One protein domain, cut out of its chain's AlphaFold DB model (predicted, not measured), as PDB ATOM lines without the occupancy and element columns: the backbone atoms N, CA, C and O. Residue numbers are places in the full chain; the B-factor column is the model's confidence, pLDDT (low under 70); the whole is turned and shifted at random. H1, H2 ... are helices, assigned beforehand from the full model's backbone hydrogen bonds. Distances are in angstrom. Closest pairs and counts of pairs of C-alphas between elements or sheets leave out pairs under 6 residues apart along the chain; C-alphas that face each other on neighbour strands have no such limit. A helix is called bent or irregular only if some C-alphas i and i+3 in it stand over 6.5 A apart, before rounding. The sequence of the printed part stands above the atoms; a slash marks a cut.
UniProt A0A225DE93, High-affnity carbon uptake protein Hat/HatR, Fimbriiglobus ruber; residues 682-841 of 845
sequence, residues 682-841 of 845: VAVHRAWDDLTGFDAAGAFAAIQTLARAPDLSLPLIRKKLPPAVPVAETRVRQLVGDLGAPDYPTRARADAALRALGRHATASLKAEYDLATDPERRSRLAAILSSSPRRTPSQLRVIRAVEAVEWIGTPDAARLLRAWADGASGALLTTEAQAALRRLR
ATOM      1  N   VAL A 682      40.290 -25.269 -20.429       95.94
ATOM      2  CA  VAL A 682      41.467 -24.462 -20.801       95.94
ATOM      3  C   VAL A 682      41.858 -24.682 -22.267       95.94
ATOM      4  O   VAL A 682      42.215 -23.725 -22.955       95.94
ATOM      5  N   ALA A 683      41.753 -25.916 -22.766       95.06
ATOM      6  CA  ALA A 683      42.047 -26.240 -24.158       95.06
ATOM      7  C   ALA A 683      41.008 -25.631 -25.112       95.06
ATOM      8  O   ALA A 683      41.384 -25.105 -26.154       95.06
ATOM      9  N   VAL A 684      39.723 -25.623 -24.733       96.69
ATOM     10  CA  VAL A 684      38.645 -24.969 -25.502       96.69
ATOM     11  C   VAL A 684      38.870 -23.456 -25.596       96.69
ATOM     12  O   VAL A 684      38.737 -22.869 -26.671       96.69
ATOM     13  N   HIS A 685      39.261 -22.813 -24.492       96.12
ATOM     14  CA  HIS A 685      39.590 -21.387 -24.491       96.12
ATOM     15  C   HIS A 685      40.802 -21.061 -25.366       96.12
ATOM     16  O   HIS A 685      40.730 -20.118 -26.152       96.12
ATOM     17  N   ARG A 686      41.872 -21.863 -25.284       96.62
ATOM     18  CA  ARG A 686      43.048 -21.715 -26.150       96.62
ATOM     19  C   ARG A 686      42.686 -21.908 -27.624       96.62
ATOM     20  O   ARG A 686      43.018 -21.060 -28.441       96.62
ATOM     21  N   ALA A 687      41.916 -22.950 -27.942       96.81
ATOM     22  CA  ALA A 687      41.463 -23.223 -29.302       96.81
ATOM     23  C   ALA A 687      40.687 -22.036 -29.900       96.81
ATOM     24  O   ALA A 687      40.889 -21.683 -31.057       96.81
ATOM     25  N   TRP A 688      39.842 -21.361 -29.114       97.44
ATOM     26  CA  TRP A 688      39.167 -20.139 -29.565       97.44
ATOM     27  C   TRP A 688      40.143 -19.014 -29.960       97.44
ATOM     28  O   TRP A 688      39.908 -18.283 -30.933       97.44
ATOM     29  N   ASP A 689      41.223 -18.844 -29.198       95.62
ATOM     30  CA  ASP A 689      42.231 -17.824 -29.471       95.62
ATOM     31  C   ASP A 689      43.057 -18.195 -30.719       95.62
ATOM     32  O   ASP A 689      43.211 -17.353 -31.617       95.62
ATOM     33  N   ASP A 690      43.426 -19.474 -30.850       95.12
ATOM     34  CA  ASP A 690      44.205 -20.050 -31.956       95.12
ATOM     35  C   ASP A 690      43.489 -19.987 -33.317       95.12
ATOM     36  O   ASP A 690      44.147 -19.967 -34.359       95.12
ATOM     37  N   LEU A 691      42.153 -19.844 -33.353       94.62
ATOM     38  CA  LEU A 691      41.399 -19.648 -34.605       94.62
ATOM     39  C   LEU A 691      41.871 -18.439 -35.434       94.62
ATOM     40  O   LEU A 691      41.559 -18.350 -36.621       94.62
ATOM     41  N   THR A 692      42.593 -17.496 -34.826       92.00
ATOM     42  CA  THR A 692      43.149 -16.315 -35.508       92.00
ATOM     43  C   THR A 692      44.500 -16.553 -36.178       92.00
ATOM     44  O   THR A 692      44.918 -15.721 -36.982       92.00
ATOM     45  N   GLY A 693      45.181 -17.659 -35.863       86.81
ATOM     46  CA  GLY A 693      46.543 -17.929 -36.318       86.81
ATOM     47  C   GLY A 693      46.644 -18.169 -37.825       86.81
ATOM     48  O   GLY A 693      45.762 -18.771 -38.433       86.81
ATOM     49  N   PHE A 694      47.741 -17.733 -38.442       85.44
ATOM     50  CA  PHE A 694      48.040 -18.057 -39.845       85.44
ATOM     51  C   PHE A 694      48.626 -19.467 -40.022       85.44
ATOM     52  O   PHE A 694      48.679 -19.966 -41.143       85.44
ATOM     53  N   ASP A 695      49.012 -20.136 -38.929       89.56
ATOM     54  CA  ASP A 695      49.313 -21.566 -38.950       89.56
ATOM     55  C   ASP A 695      48.024 -22.368 -39.178       89.56
ATOM     56  O   ASP A 695      47.192 -22.529 -38.282       89.56
ATOM     57  N   ALA A 696      47.853 -22.860 -40.405       90.31
ATOM     58  CA  ALA A 696      46.677 -23.628 -40.791       90.31
ATOM     59  C   ALA A 696      46.568 -24.961 -40.042       90.31
ATOM     60  O   ALA A 696      45.447 -25.401 -39.795       90.31
ATOM     61  N   ALA A 697      47.681 -25.595 -39.655       93.38
ATOM     62  CA  ALA A 697      47.651 -26.864 -38.931       93.38
ATOM     63  C   ALA A 697      47.156 -26.657 -37.492       93.38
ATOM     64  O   ALA A 697      46.206 -27.316 -37.064       93.38
ATOM     65  N   GLY A 698      47.731 -25.688 -36.770       94.25
ATOM     66  CA  GLY A 698      47.285 -25.305 -35.429       94.25
ATOM     67  C   GLY A 698      45.839 -24.807 -35.410       94.25
ATOM     68  O   GLY A 698      45.038 -25.257 -34.590       94.25
ATOM     69  N   ALA A 699      45.454 -23.954 -36.364       94.06
ATOM     70  CA  ALA A 699      44.077 -23.480 -36.471       94.06
ATOM     71  C   ALA A 699      43.088 -24.610 -36.808       94.06
ATOM     72  O   ALA A 699      41.981 -24.639 -36.273       94.06
ATOM     73  N   PHE A 700      43.480 -25.571 -37.648       95.25
ATOM     74  CA  PHE A 700      42.672 -26.756 -37.931       95.25
ATOM     75  C   PHE A 700      42.501 -27.637 -36.686       95.25
ATOM     76  O   PHE A 700      41.381 -28.032 -36.363       95.25
ATOM     77  N   ALA A 701      43.569 -27.861 -35.915       94.56
ATOM     78  CA  ALA A 701      43.498 -28.568 -34.634       94.56
ATOM     79  C   ALA A 701      42.605 -27.844 -33.607       94.56
ATOM     80  O   ALA A 701      41.895 -28.487 -32.822       94.56
ATOM     81  N   ALA A 702      42.582 -26.510 -33.632       96.44
ATOM     82  CA  ALA A 702      41.680 -25.705 -32.820       96.44
ATOM     83  C   ALA A 702      40.204 -25.896 -33.219       96.44
ATOM     84  O   ALA A 702      39.367 -26.118 -32.343       96.44
ATOM     85  N   ILE A 703      39.882 -25.913 -34.519       96.19
ATOM     86  CA  ILE A 703      38.531 -26.234 -35.026       96.19
ATOM     87  C   ILE A 703      38.087 -27.612 -34.525       96.19
ATOM     88  O   ILE A 703      36.995 -27.748 -33.972       96.19
ATOM     89  N   GLN A 704      38.953 -28.623 -34.649       94.88
ATOM     90  CA  GLN A 704      38.681 -29.979 -34.162       94.88
ATOM     91  C   GLN A 704      38.425 -30.005 -32.650       94.88
ATOM     92  O   GLN A 704      37.502 -30.666 -32.181       94.88
ATOM     93  N   THR A 705      39.228 -29.271 -31.879       95.62
ATOM     94  CA  THR A 705      39.088 -29.183 -30.420       95.62
ATOM     95  C   THR A 705      37.757 -28.555 -30.023       95.62
ATOM     96  O   THR A 705      37.064 -29.101 -29.168       95.62
ATOM     97  N   LEU A 706      37.359 -27.462 -30.680       96.69
ATOM     98  CA  LEU A 706      36.058 -26.839 -30.444       96.69
ATOM     99  C   LEU A 706      34.907 -27.786 -30.807       96.69
ATOM    100  O   LEU A 706      33.946 -27.896 -30.044       96.69
ATOM    101  N   ALA A 707      35.023 -28.502 -31.929       94.94
ATOM    102  CA  ALA A 707      33.999 -29.431 -32.395       94.94
ATOM    103  C   ALA A 707      33.819 -30.656 -31.478       94.94
ATOM    104  O   ALA A 707      32.700 -31.136 -31.323       94.94
ATOM    105  N   ARG A 708      34.889 -31.132 -30.823       93.06
ATOM    106  CA  ARG A 708      34.836 -32.249 -29.858       93.06
ATOM    107  C   ARG A 708      34.228 -31.890 -28.497       93.06
ATOM    108  O   ARG A 708      33.900 -32.798 -27.744       93.06
ATOM    109  N   ALA A 709      34.089 -30.604 -28.167       93.81
ATOM    110  CA  ALA A 709      33.600 -30.141 -26.864       93.81
ATOM    111  C   ALA A 709      32.367 -29.223 -26.992       93.81
ATOM    112  O   ALA A 709      32.417 -28.068 -26.559       93.81
ATOM    113  N   PRO A 710      31.250 -29.680 -27.593       94.31
ATOM    114  CA  PRO A 710      30.113 -28.816 -27.922       94.31
ATOM    115  C   PRO A 710      29.518 -28.088 -26.708       94.31
ATOM    116  O   PRO A 710      29.174 -26.909 -26.823       94.31
ATOM    117  N   ASP A 711      29.473 -28.745 -25.546       94.19
ATOM    118  CA  ASP A 711      28.907 -28.192 -24.308       94.19
ATOM    119  C   ASP A 711      29.700 -26.993 -23.764       94.19
ATOM    120  O   ASP A 711      29.130 -26.089 -23.156       94.19
ATOM    121  N   LEU A 712      31.009 -26.946 -24.028       95.69
ATOM    122  CA  LEU A 712      31.888 -25.839 -23.636       95.69
ATOM    123  C   LEU A 712      32.025 -24.802 -24.760       95.69
ATOM    124  O   LEU A 712      32.020 -23.591 -24.516       95.69
ATOM    125  N   SER A 713      32.117 -25.271 -26.003       96.75
ATOM    126  CA  SER A 713      32.364 -24.440 -27.181       96.75
ATOM    127  C   SER A 713      31.161 -23.584 -27.559       96.75
ATOM    128  O   SER A 713      31.321 -22.385 -27.785       96.75
ATOM    129  N   LEU A 714      29.946 -24.142 -27.618       97.31
ATOM    130  CA  LEU A 714      28.771 -23.394 -28.086       97.31
ATOM    131  C   LEU A 714      28.435 -22.180 -27.198       97.31
ATOM    132  O   LEU A 714      28.203 -21.104 -27.763       97.31
ATOM    133  N   PRO A 715      28.449 -22.269 -25.849       96.75
ATOM    134  CA  PRO A 715      28.248 -21.099 -24.993       96.75
ATOM    135  C   PRO A 715      29.342 -20.038 -25.164       96.75
ATOM    136  O   PRO A 715      29.038 -18.845 -25.251       96.75
ATOM    137  N   LEU A 716      30.607 -20.464 -25.259       96.81
ATOM    138  CA  LEU A 716      31.751 -19.572 -25.463       96.81
ATOM    139  C   LEU A 716      31.632 -18.805 -26.785       96.81
ATOM    140  O   LEU A 716      31.741 -17.577 -26.802       96.81
ATOM    141  N   ILE A 717      31.379 -19.528 -27.877       97.00
ATOM    142  CA  ILE A 717      31.264 -18.981 -29.230       97.00
ATOM    143  C   ILE A 717      30.069 -18.027 -29.312       97.00
ATOM    144  O   ILE A 717      30.224 -16.907 -29.790       97.00
ATOM    145  N   ARG A 718      28.902 -18.410 -28.775       95.75
ATOM    146  CA  ARG A 718      27.708 -17.547 -28.745       95.75
ATOM    147  C   ARG A 718      27.969 -16.232 -28.007       95.75
ATOM    148  O   ARG A 718      27.506 -15.186 -28.450       95.75
ATOM    149  N   LYS A 719      28.716 -16.275 -26.897       95.44
ATOM    150  CA  LYS A 719      29.073 -15.082 -26.116       95.44
ATOM    151  C   LYS A 719      30.081 -14.189 -26.842       95.44
ATOM    152  O   LYS A 719      29.956 -12.970 -26.790       95.44
ATOM    153  N   LYS A 720      31.103 -14.780 -27.469       95.44
ATOM    154  CA  LYS A 720      32.209 -14.033 -28.091       95.44
ATOM    155  C   LYS A 720      31.930 -13.593 -29.531       95.44
ATOM    156  O   LYS A 720      32.606 -12.685 -30.007       95.44
ATOM    157  N   LEU A 721      30.971 -14.216 -30.215       94.50
ATOM    158  CA  LEU A 721      30.637 -13.931 -31.609       94.50
ATOM    159  C   LEU A 721      29.114 -13.789 -31.796       94.50
ATOM    160  O   LEU A 721      28.451 -14.726 -32.251       94.50
ATOM    161  N   PRO A 722      28.538 -12.634 -31.418       92.69
ATOM    162  CA  PRO A 722      27.119 -12.360 -31.629       92.69
ATOM    163  C   PRO A 722      26.787 -12.193 -33.127       92.69
ATOM    164  O   PRO A 722      27.692 -11.949 -33.930       92.69
ATOM    165  N   PRO A 723      25.500 -12.300 -33.520       92.56
ATOM    166  CA  PRO A 723      25.057 -12.011 -34.884       92.56
ATOM    167  C   PRO A 723      25.518 -10.634 -35.373       92.56
ATOM    168  O   PRO A 723      25.572  -9.672 -34.604       92.56
ATOM    169  N   ALA A 724      25.837 -10.538 -36.664       87.75
ATOM    170  CA  ALA A 724      26.255  -9.277 -37.264       87.75
ATOM    171  C   ALA A 724      25.107  -8.257 -37.223       87.75
ATOM    172  O   ALA A 724      23.983  -8.565 -37.622       87.75
ATOM    173  N   VAL A 725      25.405  -7.042 -36.765       85.56
ATOM    174  CA  VAL A 725      24.445  -5.933 -36.695       85.56
ATOM    175  C   VAL A 725      24.558  -5.088 -37.967       85.56
ATOM    176  O   VAL A 725      25.684  -4.831 -38.396       85.56
ATOM    177  N   PRO A 726      23.439  -4.636 -38.569       78.31
ATOM    178  CA  PRO A 726      23.484  -3.771 -39.741       78.31
ATOM    179  C   PRO A 726      24.265  -2.490 -39.464       78.31
ATOM    180  O   PRO A 726      24.022  -1.799 -38.472       78.31
ATOM    181  N   VAL A 727      25.197  -2.154 -40.351       75.62
ATOM    182  CA  VAL A 727      25.917  -0.882 -40.266       75.62
ATOM    183  C   VAL A 727      24.989   0.240 -40.717       75.62
ATOM    184  O   VAL A 727      24.472   0.219 -41.831       75.62
ATOM    185  N   ALA A 728      24.793   1.237 -39.855       79.69
ATOM    186  CA  ALA A 728      24.006   2.417 -40.191       79.69
ATOM    187  C   ALA A 728      24.620   3.159 -41.392       79.69
ATOM    188  O   ALA A 728      25.810   3.485 -41.377       79.69
ATOM    189  N   GLU A 729      23.809   3.487 -42.403       76.81
ATOM    190  CA  GLU A 729      24.270   4.216 -43.599       76.81
ATOM    191  C   GLU A 729      24.957   5.541 -43.254       76.81
ATOM    192  O   GLU A 729      25.931   5.931 -43.895       76.81
ATOM    193  N   THR A 730      24.498   6.209 -42.195       81.00
ATOM    194  CA  THR A 730      25.097   7.444 -41.674       81.00
ATOM    195  C   THR A 730      26.555   7.255 -41.267       81.00
ATOM    196  O   THR A 730      27.381   8.132 -41.512       81.00
ATOM    197  N   ARG A 731      26.904   6.093 -40.702       83.06
ATOM    198  CA  ARG A 731      28.279   5.762 -40.316       83.06
ATOM    199  C   ARG A 731      29.155   5.474 -41.530       83.06
ATOM    200  O   ARG A 731      30.307   5.898 -41.538       83.06
ATOM    201  N   VAL A 732      28.623   4.795 -42.550       82.81
ATOM    202  CA  VAL A 732      29.344   4.577 -43.817       82.81
ATOM    203  C   VAL A 732      29.621   5.919 -44.488       82.81
ATOM    204  O   VAL A 732      30.773   6.201 -44.795       82.81
ATOM    205  N   ARG A 733      28.610   6.789 -44.615       83.62
ATOM    206  CA  ARG A 733      28.766   8.146 -45.165       83.62
ATOM    207  C   ARG A 733      29.801   8.971 -44.415       83.62
ATOM    208  O   ARG A 733      30.610   9.639 -45.049       83.62
ATOM    209  N   GLN A 734      29.813   8.897 -43.086       87.75
ATOM    210  CA  GLN A 734      30.816   9.583 -42.274       87.75
ATOM    211  C   GLN A 734      32.235   9.102 -42.607       87.75
ATOM    212  O   GLN A 734      33.097   9.916 -42.914       87.75
ATOM    213  N   LEU A 735      32.464   7.785 -42.613       88.00
ATOM    214  CA  LEU A 735      33.774   7.211 -42.927       88.00
ATOM    215  C   LEU A 735      34.207   7.510 -44.372       88.00
ATOM    216  O   LEU A 735      35.381   7.762 -44.623       88.00
ATOM    217  N   VAL A 736      33.272   7.524 -45.325       85.81
ATOM    218  CA  VAL A 736      33.545   7.943 -46.709       85.81
ATOM    219  C   VAL A 736      33.877   9.438 -46.784       85.81
ATOM    220  O   VAL A 736      34.764   9.839 -47.539       85.81
ATOM    221  N   GLY A 737      33.213  10.266 -45.977       85.19
ATOM    222  CA  GLY A 737      33.547  11.676 -45.790       85.19
ATOM    223  C   GLY A 737      34.997  11.856 -45.338       85.19
ATOM    224  O   GLY A 737      35.758  12.576 -45.991       85.19
ATOM    225  N   ASP A 738      35.381  11.113 -44.299       88.69
ATOM    226  CA  ASP A 738      36.703  11.129 -43.665       88.69
ATOM    227  C   ASP A 738      37.836  10.638 -44.591       88.69
ATOM    228  O   ASP A 738      38.998  10.984 -44.371       88.69
ATOM    229  N   LEU A 739      37.536   9.901 -45.675       85.56
ATOM    230  CA  LEU A 739      38.528   9.556 -46.710       85.56
ATOM    231  C   LEU A 739      39.088  10.786 -47.443       85.56
ATOM    232  O   LEU A 739      40.181  10.699 -47.997       85.56
ATOM    233  N   GLY A 740      38.350  11.901 -47.451       81.75
ATOM    234  CA  GLY A 740      38.777  13.182 -48.025       81.75
ATOM    235  C   GLY A 740      39.300  14.182 -46.988       81.75
ATOM    236  O   GLY A 740      39.457  15.356 -47.313       81.75
ATOM    237  N   ALA A 741      39.525  13.766 -45.735       86.50
ATOM    238  CA  ALA A 741      40.064  14.651 -44.698       86.50
ATOM    239  C   ALA A 741      41.457  15.177 -45.098       86.50
ATOM    240  O   ALA A 741      42.210  14.434 -45.723       86.50
ATOM    241  N   PRO A 742      41.859  16.407 -44.731       82.12
ATOM    242  CA  PRO A 742      43.157  16.973 -45.116       82.12
ATOM    243  C   PRO A 742      44.352  16.304 -44.412       82.12
ATOM    244  O   PRO A 742      45.453  16.270 -44.967       82.12
ATOM    245  N   ASP A 743      44.157  15.674 -43.249       90.94
ATOM    246  CA  ASP A 743      45.206  14.982 -42.494       90.94
ATOM    247  C   ASP A 743      45.267  13.465 -42.768       90.94
ATOM    248  O   ASP A 743      44.257  12.764 -42.854       90.94
ATOM    249  N   TYR A 744      46.489  12.935 -42.884       87.19
ATOM    250  CA  TYR A 744      46.725  11.513 -43.153       87.19
ATOM    251  C   TYR A 744      46.164  10.560 -42.072       87.19
ATOM    252  O   TYR A 744      45.562   9.554 -42.453       87.19
ATOM    253  N   PRO A 745      46.293  10.827 -40.753       92.00
ATOM    254  CA  PRO A 745      45.803   9.911 -39.716       92.00
ATOM    255  C   PRO A 745      44.289   9.670 -39.753       92.00
ATOM    256  O   PRO A 745      43.831   8.558 -39.485       92.00
ATOM    257  N   THR A 746      43.490  10.690 -40.065       89.12
ATOM    258  CA  THR A 746      42.031  10.551 -40.182       89.12
ATOM    259  C   THR A 746      41.655   9.758 -41.427       89.12
ATOM    260  O   THR A 746      40.907   8.786 -41.308       89.12
ATOM    261  N   ARG A 747      42.284  10.045 -42.577       88.31
ATOM    262  CA  ARG A 747      42.106   9.242 -43.799       88.31
ATOM    263  C   ARG A 747      42.497   7.778 -43.598       88.31
ATOM    264  O   ARG A 747      41.764   6.887 -44.012       88.31
ATOM    265  N   ALA A 748      43.631   7.515 -42.946       82.88
ATOM    266  CA  ALA A 748      44.121   6.159 -42.698       82.88
ATOM    267  C   ALA A 748      43.180   5.360 -41.779       82.88
ATOM    268  O   ALA A 748      42.914   4.187 -42.036       82.88
ATOM    269  N   ARG A 749      42.623   5.995 -40.738       86.44
ATOM    270  CA  ARG A 749      41.613   5.373 -39.863       86.44
ATOM    271  C   ARG A 749      40.311   5.082 -40.607       86.44
ATOM    272  O   ARG A 749      39.734   4.017 -40.401       86.44
ATOM    273  N   ALA A 750      39.868   6.002 -41.462       85.81
ATOM    274  CA  ALA A 750      38.678   5.826 -42.283       85.81
ATOM    275  C   ALA A 750      38.845   4.688 -43.300       85.81
ATOM    276  O   ALA A 750      37.989   3.809 -43.380       85.81
ATOM    277  N   ASP A 751      39.979   4.644 -44.005       81.94
ATOM    278  CA  ASP A 751      40.325   3.569 -44.942       81.94
ATOM    279  C   ASP A 751      40.365   2.205 -44.233       81.94
ATOM    280  O   ASP A 751      39.676   1.274 -44.651       81.94
ATOM    281  N   ALA A 752      41.057   2.101 -43.092       79.44
ATOM    282  CA  ALA A 752      41.103   0.871 -42.303       79.44
ATOM    283  C   ALA A 752      39.712   0.435 -41.806       79.44
ATOM    284  O   ALA A 752      39.375  -0.750 -41.873       79.44
ATOM    285  N   ALA A 753      38.883   1.377 -41.343       81.44
ATOM    286  CA  ALA A 753      37.527   1.091 -40.884       81.44
ATOM    287  C   ALA A 753      36.625   0.603 -42.028       81.44
ATOM    288  O   ALA A 753      35.925  -0.393 -41.864       81.44
ATOM    289  N   LEU A 754      36.671   1.245 -43.199       79.88
ATOM    290  CA  LEU A 754      35.894   0.832 -44.372       79.88
ATOM    291  C   LEU A 754      36.350  -0.527 -44.917       79.88
ATOM    292  O   LEU A 754      35.512  -1.365 -45.249       79.88
ATOM    293  N   ARG A 755      37.660  -0.803 -44.930       75.00
ATOM    294  CA  ARG A 755      38.190  -2.132 -45.283       75.00
ATOM    295  C   ARG A 755      37.773  -3.207 -44.282       75.00
ATOM    296  O   ARG A 755      37.473  -4.327 -44.690       75.00
ATOM    297  N   ALA A 756      37.701  -2.875 -42.993       68.81
ATOM    298  CA  ALA A 756      37.222  -3.792 -41.961       68.81
ATOM    299  C   ALA A 756      35.727  -4.128 -42.115       68.81
ATOM    300  O   ALA A 756      35.331  -5.254 -41.811       68.81
ATOM    301  N   LEU A 757      34.910  -3.200 -42.634       72.06
ATOM    302  CA  LEU A 757      33.510  -3.471 -42.989       72.06
ATOM    303  C   LEU A 757      33.396  -4.469 -44.159       72.06
ATOM    304  O   LEU A 757      32.462  -5.269 -44.201       72.06
ATOM    305  N   GLY A 758      34.363  -4.482 -45.082       67.56
ATOM    306  CA  GLY A 758      34.453  -5.468 -46.164       67.56
ATOM    307  C   GLY A 758      33.179  -5.551 -47.016       67.56
ATOM    308  O   GLY A 758      32.567  -4.532 -47.338       67.56
ATOM    309  N   ARG A 759      32.743  -6.781 -47.352       64.75
ATOM    310  CA  ARG A 759      31.522  -7.021 -48.157       64.75
ATOM    311  C   ARG A 759      30.229  -6.518 -47.506       64.75
ATOM    312  O   ARG A 759      29.238  -6.305 -48.200       64.75
ATOM    313  N   HIS A 760      30.253  -6.276 -46.197       68.38
ATOM    314  CA  HIS A 760      29.090  -5.840 -45.438       68.38
ATOM    315  C   HIS A 760      28.623  -4.427 -45.816       68.38
ATOM    316  O   HIS A 760      27.435  -4.135 -45.741       68.38
ATOM    317  N   ALA A 761      29.544  -3.567 -46.264       71.81
ATOM    318  CA  ALA A 761      29.240  -2.204 -46.693       71.81
ATOM    319  C   ALA A 761      29.314  -2.019 -48.216       71.81
ATOM    320  O   ALA A 761      29.148  -0.897 -48.679       71.81
ATOM    321  N   THR A 762      29.550  -3.069 -49.018       72.62
ATOM    322  CA  THR A 762      29.802  -2.929 -50.468       72.62
ATOM    323  C   THR A 762      28.665  -2.241 -51.216       72.62
ATOM    324  O   THR A 762      28.946  -1.426 -52.086       72.62
ATOM    325  N   ALA A 763      27.400  -2.516 -50.881       72.69
ATOM    326  CA  ALA A 763      26.266  -1.847 -51.524       72.69
ATOM    327  C   ALA A 763      26.270  -0.333 -51.245       72.69
ATOM    328  O   ALA A 763      26.203   0.468 -52.176       72.69
ATOM    329  N   SER A 764      26.437   0.057 -49.979       76.62
ATOM    330  CA  SER A 764      26.526   1.462 -49.570       76.62
ATOM    331  C   SER A 764      27.788   2.144 -50.113       76.62
ATOM    332  O   SER A 764      27.720   3.270 -50.584       76.62
ATOM    333  N   LEU A 765      28.930   1.453 -50.119       80.25
ATOM    334  CA  LEU A 765      30.188   1.947 -50.683       80.25
ATOM    335  C   LEU A 765      30.108   2.142 -52.197       80.25
ATOM    336  O   LEU A 765      30.677   3.099 -52.708       80.25
ATOM    337  N   LYS A 766      29.402   1.258 -52.912       80.94
ATOM    338  CA  LYS A 766      29.175   1.392 -54.353       80.94
ATOM    339  C   LYS A 766      28.265   2.583 -54.656       80.94
ATOM    340  O   LYS A 766      28.610   3.381 -55.514       80.94
ATOM    341  N   ALA A 767      27.189   2.762 -53.888       82.06
ATOM    342  CA  ALA A 767      26.331   3.939 -54.008       82.06
ATOM    343  C   ALA A 767      27.107   5.252 -53.771       82.06
ATOM    344  O   ALA A 767      26.981   6.193 -54.548       82.06
ATOM    345  N   GLU A 768      27.963   5.306 -52.746       83.62
ATOM    346  CA  GLU A 768      28.810   6.479 -52.482       83.62
ATOM    347  C   GLU A 768      29.920   6.663 -53.534       83.62
ATOM    348  O   GLU A 768      30.273   7.794 -53.859       83.62
ATOM    349  N   TYR A 769      30.458   5.580 -54.105       84.12
ATOM    350  CA  TYR A 769      31.406   5.635 -55.224       84.12
ATOM    351  C   TYR A 769      30.769   6.232 -56.483       84.12
ATOM    352  O   TYR A 769      31.378   7.087 -57.129       84.12
ATOM    353  N   ASP A 770      29.540   5.824 -56.801       84.06
ATOM    354  CA  ASP A 770      28.791   6.331 -57.953       84.06
ATOM    355  C   ASP A 770      28.449   7.827 -57.788       84.06
ATOM    356  O   ASP A 770      28.452   8.573 -58.768       84.06
ATOM    357  N   LEU A 771      28.234   8.285 -56.546       84.25
ATOM    358  CA  LEU A 771      27.971   9.687 -56.190       84.25
ATOM    359  C   LEU A 771      29.238  10.548 -56.015       84.25
ATOM    360  O   LEU A 771      29.142  11.777 -55.967       84.25
ATOM    361  N   ALA A 772      30.429   9.950 -55.901       81.69
ATOM    362  CA  ALA A 772      31.665  10.678 -55.621       81.69
ATOM    363  C   ALA A 772      32.163  11.486 -56.838       81.69
ATOM    364  O   ALA A 772      32.540  10.931 -57.877       81.69
ATOM    365  N   THR A 773      32.230  12.812 -56.671       80.31
ATOM    366  CA  THR A 773      32.801  13.766 -57.641       80.31
ATOM    367  C   THR A 773      34.266  14.115 -57.367       80.31
ATOM    368  O   THR A 773      34.971  14.535 -58.280       80.31
ATOM    369  N   ASP A 774      34.740  13.912 -56.134       84.25
ATOM    370  CA  ASP A 774      36.130  14.153 -55.736       84.25
ATOM    371  C   ASP A 774      37.075  13.035 -56.242       84.25
ATOM    372  O   ASP A 774      36.852  11.862 -55.911       84.25
ATOM    373  N   PRO A 775      38.140  13.356 -57.010       81.62
ATOM    374  CA  PRO A 775      39.051  12.360 -57.575       81.62
ATOM    375  C   PRO A 775      39.788  11.505 -56.536       81.62
ATOM    376  O   PRO A 775      39.954  10.302 -56.753       81.62
ATOM    377  N   GLU A 776      40.217  12.083 -55.406       80.94
ATOM    378  CA  GLU A 776      40.939  11.328 -54.372       80.94
ATOM    379  C   GLU A 776      40.004  10.341 -53.662       80.94
ATOM    380  O   GLU A 776      40.321   9.151 -53.557       80.94
ATOM    381  N   ARG A 777      38.815  10.796 -53.246       82.12
ATOM    382  CA  ARG A 777      37.781   9.938 -52.652       82.12
ATOM    383  C   ARG A 777      37.367   8.819 -53.605       82.12
ATOM    384  O   ARG A 777      37.278   7.670 -53.173       82.12
ATOM    385  N   ARG A 778      37.159   9.115 -54.892       84.25
ATOM    386  CA  ARG A 778      36.770   8.119 -55.904       84.25
ATOM    387  C   ARG A 778      37.868   7.078 -56.132       84.25
ATOM    388  O   ARG A 778      37.572   5.887 -56.136       84.25
ATOM    389  N   SER A 779      39.128   7.500 -56.238       82.00
ATOM    390  CA  SER A 779      40.280   6.597 -56.376       82.00
ATOM    391  C   SER A 779      40.442   5.671 -55.161       82.00
ATOM    392  O   SER A 779      40.610   4.460 -55.309       82.00
ATOM    393  N   ARG A 780      40.298   6.199 -53.939       83.12
ATOM    394  CA  ARG A 780      40.373   5.395 -52.704       83.12
ATOM    395  C   ARG A 780      39.196   4.435 -52.551       83.12
ATOM    396  O   ARG A 780      39.410   3.280 -52.196       83.12
ATOM    397  N   LEU A 781      37.973   4.871 -52.857       83.00
ATOM    398  CA  LEU A 781      36.803   3.989 -52.882       83.00
ATOM    399  C   LEU A 781      36.970   2.874 -53.919       83.00
ATOM    400  O   LEU A 781      36.715   1.716 -53.595       83.00
ATOM    401  N   ALA A 782      37.481   3.188 -55.116       80.00
ATOM    402  CA  ALA A 782      37.843   2.177 -56.106       80.00
ATOM    403  C   ALA A 782      38.887   1.199 -55.550       80.00
ATOM    404  O   ALA A 782      38.719  -0.007 -55.701       80.00
ATOM    405  N   ALA A 783      39.921   1.676 -54.849       76.81
ATOM    406  CA  ALA A 783      40.945   0.833 -54.224       76.81
ATOM    407  C   ALA A 783      40.407  -0.046 -53.076       76.81
ATOM    408  O   ALA A 783      40.913  -1.142 -52.849       76.81
ATOM    409  N   ILE A 784      39.396   0.410 -52.333       76.19
ATOM    410  CA  ILE A 784      38.721  -0.384 -51.291       76.19
ATOM    411  C   ILE A 784      37.811  -1.444 -51.927       76.19
ATOM    412  O   ILE A 784      37.786  -2.583 -51.467       76.19
ATOM    413  N   LEU A 785      37.096  -1.090 -53.000       72.81
ATOM    414  CA  LEU A 785      36.204  -1.995 -53.734       72.81
ATOM    415  C   LEU A 785      36.960  -3.032 -54.584       72.81
ATOM    416  O   LEU A 785      36.426  -4.112 -54.822       72.81
ATOM    417  N   SER A 786      38.181  -2.719 -55.030       64.00
ATOM    418  CA  SER A 786      39.023  -3.594 -55.864       64.00
ATOM    419  C   SER A 786      40.042  -4.425 -55.084       64.00
ATOM    420  O   SER A 786      40.527  -5.429 -55.600       64.00
ATOM    421  N   SER A 787      40.375  -4.060 -53.843       55.69
ATOM    422  CA  SER A 787      41.303  -4.859 -53.044       55.69
ATOM    423  C   SER A 787      40.636  -6.142 -52.537       55.69
ATOM    424  O   SER A 787      39.680  -6.067 -51.765       55.69
ATOM    425  N   SER A 788      41.207  -7.301 -52.866       54.09
ATOM    426  CA  SER A 788      41.125  -8.502 -52.024       54.09
ATOM    427  C   SER A 788      42.356  -8.516 -51.114       54.09
ATOM    428  O   SER A 788      43.394  -9.047 -51.503       54.09
ATOM    429  N   PRO A 789      42.330  -7.863 -49.935       55.38
ATOM    430  CA  PRO A 789      43.417  -8.012 -48.986       55.38
ATOM    431  C   PRO A 789      43.370  -9.412 -48.370       55.38
ATOM    432  O   PRO A 789      42.285  -9.963 -48.144       55.38
ATOM    433  N   ARG A 790      44.553  -9.931 -48.009       64.88
ATOM    434  CA  ARG A 790      44.691 -11.085 -47.112       64.88
ATOM    435  C   ARG A 790      43.691 -10.970 -45.966       64.88
ATOM    436  O   ARG A 790      43.564  -9.910 -45.346       64.88
ATOM    437  N   ARG A 791      42.993 -12.068 -45.674       76.38
ATOM    438  CA  ARG A 791      42.009 -12.107 -44.586       76.38
ATOM    439  C   ARG A 791      42.662 -11.680 -43.274       76.38
ATOM    440  O   ARG A 791      43.735 -12.156 -42.911       76.38
ATOM    441  N   THR A 792      41.991 -10.789 -42.549       78.69
ATOM    442  CA  THR A 792      42.442 -10.388 -41.211       78.69
ATOM    443  C   THR A 792      42.287 -11.555 -40.225       78.69
ATOM    444  O   THR A 792      41.383 -12.379 -40.403       78.69
ATOM    445  N   PRO A 793      43.079 -11.609 -39.137       84.56
ATOM    446  CA  PRO A 793      42.943 -12.652 -38.116       84.56
ATOM    447  C   PRO A 793      41.507 -12.787 -37.571       84.56
ATOM    448  O   PRO A 793      41.002 -13.891 -37.379       84.56
ATOM    449  N   SER A 794      40.794 -11.667 -37.408       84.06
ATOM    450  CA  SER A 794      39.385 -11.649 -36.987       84.06
ATOM    451  C   SER A 794      38.438 -12.283 -38.012       84.06
ATOM    452  O   SER A 794      37.504 -12.984 -37.631       84.06
ATOM    453  N   GLN A 795      38.674 -12.072 -39.310       85.00
ATOM    454  CA  GLN A 795      37.888 -12.704 -40.375       85.00
ATOM    455  C   GLN A 795      38.169 -14.210 -40.468       85.00
ATOM    456  O   GLN A 795      37.228 -14.981 -40.653       85.00
ATOM    457  N   LEU A 796      39.425 -14.639 -40.286       88.69
ATOM    458  CA  LEU A 796      39.776 -16.062 -40.203       88.69
ATOM    459  C   LEU A 796      39.060 -16.739 -39.032       88.69
ATOM    460  O   LEU A 796      38.442 -17.785 -39.216       88.69
ATOM    461  N   ARG A 797      39.048 -16.095 -37.855       93.31
ATOM    462  CA  ARG A 797      38.302 -16.592 -36.693       93.31
ATOM    463  C   ARG A 797      36.821 -16.787 -37.005       93.31
ATOM    464  O   ARG A 797      36.272 -17.804 -36.610       93.31
ATOM    465  N   VAL A 798      36.182 -15.853 -37.713       92.88
ATOM    466  CA  VAL A 798      34.769 -15.983 -38.118       92.88
ATOM    467  C   VAL A 798      34.552 -17.225 -38.981       92.88
ATOM    468  O   VAL A 798      33.705 -18.048 -38.647       92.88
ATOM    469  N   ILE A 799      35.331 -17.385 -40.055       91.44
ATOM    470  CA  ILE A 799      35.188 -18.507 -41.000       91.44
ATOM    471  C   ILE A 799      35.378 -19.844 -40.275       91.44
ATOM    472  O   ILE A 799      34.547 -20.744 -40.392       91.44
ATOM    473  N   ARG A 800      36.437 -19.949 -39.468       95.00
ATOM    474  CA  ARG A 800      36.797 -21.174 -38.747       95.00
ATOM    475  C   ARG A 800      35.870 -21.469 -37.564       95.00
ATOM    476  O   ARG A 800      35.625 -22.630 -37.254       95.00
ATOM    477  N   ALA A 801      35.301 -20.447 -36.921       96.88
ATOM    478  CA  ALA A 801      34.270 -20.634 -35.897       96.88
ATOM    479  C   ALA A 801      32.967 -21.162 -36.509       96.88
ATOM    480  O   ALA A 801      32.357 -22.065 -35.940       96.88
ATOM    481  N   VAL A 802      32.556 -20.645 -37.674       96.81
ATOM    482  CA  VAL A 802      31.415 -21.202 -38.418       96.81
ATOM    483  C   VAL A 802      31.693 -22.649 -38.812       96.81
ATOM    484  O   VAL A 802      30.818 -23.488 -38.622       96.81
ATOM    485  N   GLU A 803      32.902 -22.957 -39.286       95.38
ATOM    486  CA  GLU A 803      33.332 -24.328 -39.597       95.38
ATOM    487  C   GLU A 803      33.232 -25.254 -38.370       95.38
ATOM    488  O   GLU A 803      32.620 -26.316 -38.454       95.38
ATOM    489  N   ALA A 804      33.729 -24.830 -37.202       96.38
ATOM    490  CA  ALA A 804      33.624 -25.608 -35.967       96.38
ATOM    491  C   ALA A 804      32.162 -25.861 -35.555       96.38
ATOM    492  O   ALA A 804      31.803 -26.987 -35.219       96.38
ATOM    493  N   VAL A 805      31.302 -24.837 -35.607       96.81
ATOM    494  CA  VAL A 805      29.872 -24.975 -35.274       96.81
ATOM    495  C   VAL A 805      29.151 -25.866 -36.289       96.81
ATOM    496  O   VAL A 805      28.325 -26.688 -35.904       96.81
ATOM    497  N   GLU A 806      29.483 -25.756 -37.573       94.88
ATOM    498  CA  GLU A 806      28.973 -26.639 -38.624       94.88
ATOM    499  C   GLU A 806      29.332 -28.104 -38.348       94.88
ATOM    500  O   GLU A 806      28.479 -28.980 -38.479       94.88
ATOM    501  N   TRP A 807      30.560 -28.375 -37.903       93.62
ATOM    502  CA  TRP A 807      31.012 -29.729 -37.588       93.62
ATOM    503  C   TRP A 807      30.389 -30.310 -36.322       93.62
ATOM    504  O   TRP A 807      30.207 -31.523 -36.263       93.62
ATOM    505  N   ILE A 808      30.042 -29.472 -35.337       93.00
ATOM    506  CA  ILE A 808      29.322 -29.913 -34.132       93.00
ATOM    507  C   ILE A 808      27.989 -30.566 -34.514       93.00
ATOM    508  O   ILE A 808      27.596 -31.552 -33.899       93.00
ATOM    509  N   GLY A 809      27.278 -30.022 -35.507       89.00
ATOM    510  CA  GLY A 809      26.099 -30.664 -36.104       89.00
ATOM    511  C   GLY A 809      24.901 -30.900 -35.166       89.00
ATOM    512  O   GLY A 809      23.903 -31.476 -35.591       89.00
ATOM    513  N   THR A 810      24.954 -30.460 -33.905       92.69
ATOM    514  CA  THR A 810      23.853 -30.608 -32.944       92.69
ATOM    515  C   THR A 810      22.702 -29.639 -33.247       92.69
ATOM    516  O   THR A 810      22.904 -28.599 -33.889       92.69
ATOM    517  N   PRO A 811      21.477 -29.896 -32.743       94.25
ATOM    518  CA  PRO A 811      20.364 -28.954 -32.873       94.25
ATOM    519  C   PRO A 811      20.695 -27.541 -32.364       94.25
ATOM    520  O   PRO A 811      20.209 -26.552 -32.915       94.25
ATOM    521  N   ASP A 812      21.530 -27.434 -31.330       94.56
ATOM    522  CA  ASP A 812      21.974 -26.173 -30.731       94.56
ATOM    523  C   ASP A 812      22.945 -25.412 -31.631       94.56
ATOM    524  O   ASP A 812      22.813 -24.193 -31.788       94.56
ATOM    525  N   ALA A 813      23.868 -26.128 -32.274       95.56
ATOM    526  CA  ALA A 813      24.745 -25.575 -33.296       95.56
ATOM    527  C   ALA A 813      23.943 -25.069 -34.504       95.56
ATOM    528  O   ALA A 813      24.138 -23.938 -34.948       95.56
ATOM    529  N   ALA A 814      22.957 -25.842 -34.973       95.00
ATOM    530  CA  ALA A 814      22.066 -25.416 -36.050       95.00
ATOM    531  C   ALA A 814      21.257 -24.158 -35.681       95.00
ATOM    532  O   ALA A 814      21.081 -23.273 -36.520       95.00
ATOM    533  N   ARG A 815      20.783 -24.030 -34.429       95.12
ATOM    534  CA  ARG A 815      20.127 -22.796 -33.949       95.12
ATOM    535  C   ARG A 815      21.079 -21.602 -33.938       95.12
ATOM    536  O   ARG A 815      20.669 -20.518 -34.337       95.12
ATOM    537  N   LEU A 816      22.332 -21.796 -33.524       96.62
ATOM    538  CA  LEU A 816      23.344 -20.737 -33.550       96.62
ATOM    539  C   LEU A 816      23.651 -20.282 -34.986       96.62
ATOM    540  O   LEU A 816      23.658 -19.083 -35.250       96.62
ATOM    541  N   LEU A 817      23.817 -21.221 -35.923       97.00
ATOM    542  CA  LEU A 817      24.011 -20.901 -37.339       97.00
ATOM    543  C   LEU A 817      22.819 -20.132 -37.923       97.00
ATOM    544  O   LEU A 817      23.035 -19.184 -38.669       97.00
ATOM    545  N   ARG A 818      21.572 -20.482 -37.569       96.00
ATOM    546  CA  ARG A 818      20.379 -19.707 -37.978       96.00
ATOM    547  C   ARG A 818      20.417 -18.282 -37.441       96.00
ATOM    548  O   ARG A 818      20.291 -17.351 -38.222       96.00
ATOM    549  N   ALA A 819      20.709 -18.112 -36.153       95.06
ATOM    550  CA  ALA A 819      20.827 -16.783 -35.556       95.06
ATOM    551  C   ALA A 819      21.902 -15.917 -36.239       95.06
ATOM    552  O   ALA A 819      21.721 -14.713 -36.391       95.06
ATOM    553  N   TRP A 820      23.016 -16.513 -36.672       96.69
ATOM    554  CA  TRP A 820      24.026 -15.812 -37.466       96.69
ATOM    555  C   TRP A 820      23.576 -15.532 -38.902       96.69
ATOM    556  O   TRP A 820      23.859 -14.456 -39.418       96.69
ATOM    557  N   ALA A 821      22.874 -16.469 -39.539       94.44
ATOM    558  CA  ALA A 821      22.366 -16.344 -40.904       94.44
ATOM    559  C   ALA A 821      21.248 -15.298 -41.058       94.44
ATOM    560  O   ALA A 821      21.104 -14.742 -42.149       94.44
ATOM    561  N   ASP A 822      20.510 -15.025 -39.979       92.50
ATOM    562  CA  ASP A 822      19.506 -13.956 -39.868       92.50
ATOM    563  C   ASP A 822      20.134 -12.593 -39.509       92.50
ATOM    564  O   ASP A 822      19.440 -11.582 -39.391       92.50
ATOM    565  N   GLY A 823      21.457 -12.561 -39.317       87.38
ATOM    566  CA  GLY A 823      22.219 -11.342 -39.100       87.38
ATOM    567  C   GLY A 823      22.242 -10.433 -40.328       87.38
ATOM    568  O   GLY A 823      21.636 -10.680 -41.371       87.38
ATOM    569  N   ALA A 824      22.988  -9.343 -40.219       85.12
ATOM    570  CA  ALA A 824      23.006  -8.318 -41.244       85.12
ATOM    571  C   ALA A 824      23.499  -8.839 -42.609       85.12
ATOM    572  O   ALA A 824      24.523  -9.525 -42.704       85.12
ATOM    573  N   SER A 825      22.766  -8.494 -43.672       81.69
ATOM    574  CA  SER A 825      23.049  -8.960 -45.034       81.69
ATOM    575  C   SER A 825      24.449  -8.540 -45.504       81.69
ATOM    576  O   SER A 825      24.938  -7.456 -45.183       81.69
ATOM    577  N   GLY A 826      25.132  -9.426 -46.232       75.31
ATOM    578  CA  GLY A 826      26.492  -9.204 -46.740       75.31
ATOM    579  C   GLY A 826      27.613  -9.257 -45.690       75.31
ATOM    580  O   GLY A 826      28.785  -9.194 -46.065       75.31
ATOM    581  N   ALA A 827      27.303  -9.387 -44.391       83.44
ATOM    582  CA  ALA A 827      28.330  -9.615 -43.377       83.44
ATOM    583  C   ALA A 827      28.945 -11.011 -43.540       83.44
ATOM    584  O   ALA A 827      28.234 -11.986 -43.780       83.44
ATOM    585  N   LEU A 828      30.266 -11.120 -43.349       84.25
ATOM    586  CA  LEU A 828      30.999 -12.380 -43.525       84.25
ATOM    587  C   LEU A 828      30.400 -13.520 -42.688       84.25
ATOM    588  O   LEU A 828      30.170 -14.602 -43.215       84.25
ATOM    589  N   LEU A 829      30.105 -13.257 -41.410       90.75
ATOM    590  CA  LEU A 829      29.494 -14.231 -40.501       90.75
ATOM    591  C   LEU A 829      28.132 -14.718 -41.018       90.75
ATOM    592  O   LEU A 829      27.885 -15.920 -41.049       90.75
ATOM    593  N   THR A 830      27.284 -13.792 -41.470       91.88
ATOM    594  CA  THR A 830      25.963 -14.089 -42.030       91.88
ATOM    595  C   THR A 830      26.078 -14.965 -43.277       91.88
ATOM    596  O   THR A 830      25.428 -16.005 -43.369       91.88
ATOM    597  N   THR A 831      26.942 -14.595 -44.226       88.62
ATOM    598  CA  THR A 831      27.128 -15.338 -45.483       88.62
ATOM    599  C   THR A 831      27.714 -16.734 -45.253       88.62
ATOM    600  O   THR A 831      27.226 -17.704 -45.834       88.62
ATOM    601  N   GLU A 832      28.721 -16.862 -44.384       90.81
ATOM    602  CA  GLU A 832      29.312 -18.156 -44.021       90.81
ATOM    603  C   GLU A 832      28.292 -19.059 -43.314       90.81
ATOM    604  O   GLU A 832      28.182 -20.242 -43.645       90.81
ATOM    605  N   ALA A 833      27.490 -18.511 -42.394       94.25
ATOM    606  CA  ALA A 833      26.448 -19.261 -41.698       94.25
ATOM    607  C   ALA A 833      25.320 -19.714 -42.643       94.25
ATOM    608  O   ALA A 833      24.869 -20.856 -42.562       94.25
ATOM    609  N   GLN A 834      24.907 -18.871 -43.597       92.75
ATOM    610  CA  GLN A 834      23.952 -19.249 -44.647       92.75
ATOM    611  C   GLN A 834      24.496 -20.372 -45.543       92.75
ATOM    612  O   GLN A 834      23.750 -21.271 -45.937       92.75
ATOM    613  N   ALA A 835      25.790 -20.345 -45.878       89.44
ATOM    614  CA  ALA A 835      26.436 -21.420 -46.628       89.44
ATOM    615  C   ALA A 835      26.477 -22.733 -45.824       89.44
ATOM    616  O   ALA A 835      26.077 -23.769 -46.352       89.44
ATOM    617  N   ALA A 836      26.855 -22.678 -44.544       91.81
ATOM    618  CA  ALA A 836      26.842 -23.835 -43.645       91.81
ATOM    619  C   ALA A 836      25.433 -24.438 -43.494       91.81
ATOM    620  O   ALA A 836      25.249 -25.644 -43.630       91.81
ATOM    621  N   LEU A 837      24.402 -23.607 -43.307       91.44
ATOM    622  CA  LEU A 837      23.015 -24.080 -43.214       91.44
ATOM    623  C   LEU A 837      22.522 -24.753 -44.492       91.44
ATOM    624  O   LEU A 837      21.761 -25.713 -44.404       91.44
ATOM    625  N   ARG A 838      22.929 -24.266 -45.671       88.00
ATOM    626  CA  ARG A 838      22.585 -24.915 -46.945       88.00
ATOM    627  C   ARG A 838      23.162 -26.327 -47.031       88.00
ATOM    628  O   ARG A 838      22.476 -27.197 -47.551       88.00
ATOM    629  N   ARG A 839      24.359 -26.559 -46.481       86.19
ATOM    630  CA  ARG A 839      24.999 -27.885 -46.429       86.19
ATOM    631  C   ARG A 839      24.412 -28.806 -45.359       86.19
ATOM    632  O   ARG A 839      24.378 -30.009 -45.565       86.19
ATOM    633  N   LEU A 840      23.919 -28.254 -44.247       81.38
ATOM    634  CA  LEU A 840      23.260 -29.025 -43.181       81.38
ATOM    635  C   LEU A 840      21.820 -29.442 -43.512       81.38
ATOM    636  O   LEU A 840      21.247 -30.271 -42.803       81.38
ATOM    637  N   ARG A 841      21.195 -28.862 -44.544       69.06
ATOM    638  CA  ARG A 841      19.881 -29.333 -44.996       69.06
ATOM    639  C   ARG A 841      20.049 -30.745 -45.564       69.06
ATOM    640  O   ARG A 841      20.927 -30.932 -46.406       69.06
TER     641      ARG A 841
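AT A GLANCE: This is residues 682 to 841 of the 845 residues of the protein "High-affnity carbon uptake protein Hat/HatR" of Fimbriiglobus ruber (UniProt A0A225DE93). Two helical lobes lie end to end along the longest axis: a larger one with H1, H2, H3, H8 and H9 gathered about H7, and a smaller one of H4, the bent H5 and H6. Residues 721 to 728 and 787 to 792 run between the lobes. The 160 printed residues include nine named helices, H1 to H9 in chain order, and no named strand: all helix. The whole is only just compact, close to loose, with a radius of gyration of the C-alphas of 17.9 A, and elongated, spanning 53 by 30 by 23 A.

HOW THE PARTS SIT: H5, residues 744 to 771, was assigned as one helix by its hydrogen bonds but is bent, with C-alphas 756 and 759 9.0 A apart. Its arms H5a, residues 744 to 756, and H5b, residues 759 to 771, stand at a steep tilt of 54 degrees; H5b is irregular, with C-alphas 760 and 763 7.8 A apart. H4, residues 729 to 738, forms a hairpin with H5a, closest at C-alphas Leu 735 and Ala 750, 5.1 A. H6, residues 775 to 786, forms a hairpin with H5b, closest at C-alphas Tyr 769 and Arg 778, 6.0 A. H9, residues 828 to 840, is close to H5b but not clearly touching, C-alphas His 760 and Leu 828 being 7.1 A apart. The hub H7, residues 793 to 808, touches H9 at a shallow tilt of 20 degrees, closest at C-alphas Val 798 and Leu 829, 6.0 A. H3, residues 710 to 720, H7, H8, residues 811 to 821, and H9 form an up and down bundle, each running against the one before. H1, residues 682 to 690, and H2, residues 696 to 708, form a hairpin; H2 touches H7, closest at C-alphas Ala 707 and Ile 808, 5.0 A. Every O i to N i+4 pair is within hydrogen-bond range in H1, H2, H4, H5a, H6, H7, H8 and H9, against 5 of 7 in H3 and 7 of 9 in H5b.

IN THESE COORDINATES: H1 begins at C-alpha 682 (41.467, -24.462, -20.801), and H9 ends at C-alpha 840 (23.260, -29.025, -43.181). H7 measures 22.3 A from first to last C-alpha, H5b 18.9 A.

THE WHOLE: The C-alphas farthest apart, Val 682 and Thr 773, are 53.8 A apart. The printed part has no cut and no long link. Its mean pLDDT is 86.9; residues 756, 758 to 760, 786 to 790 and 841 are under 70.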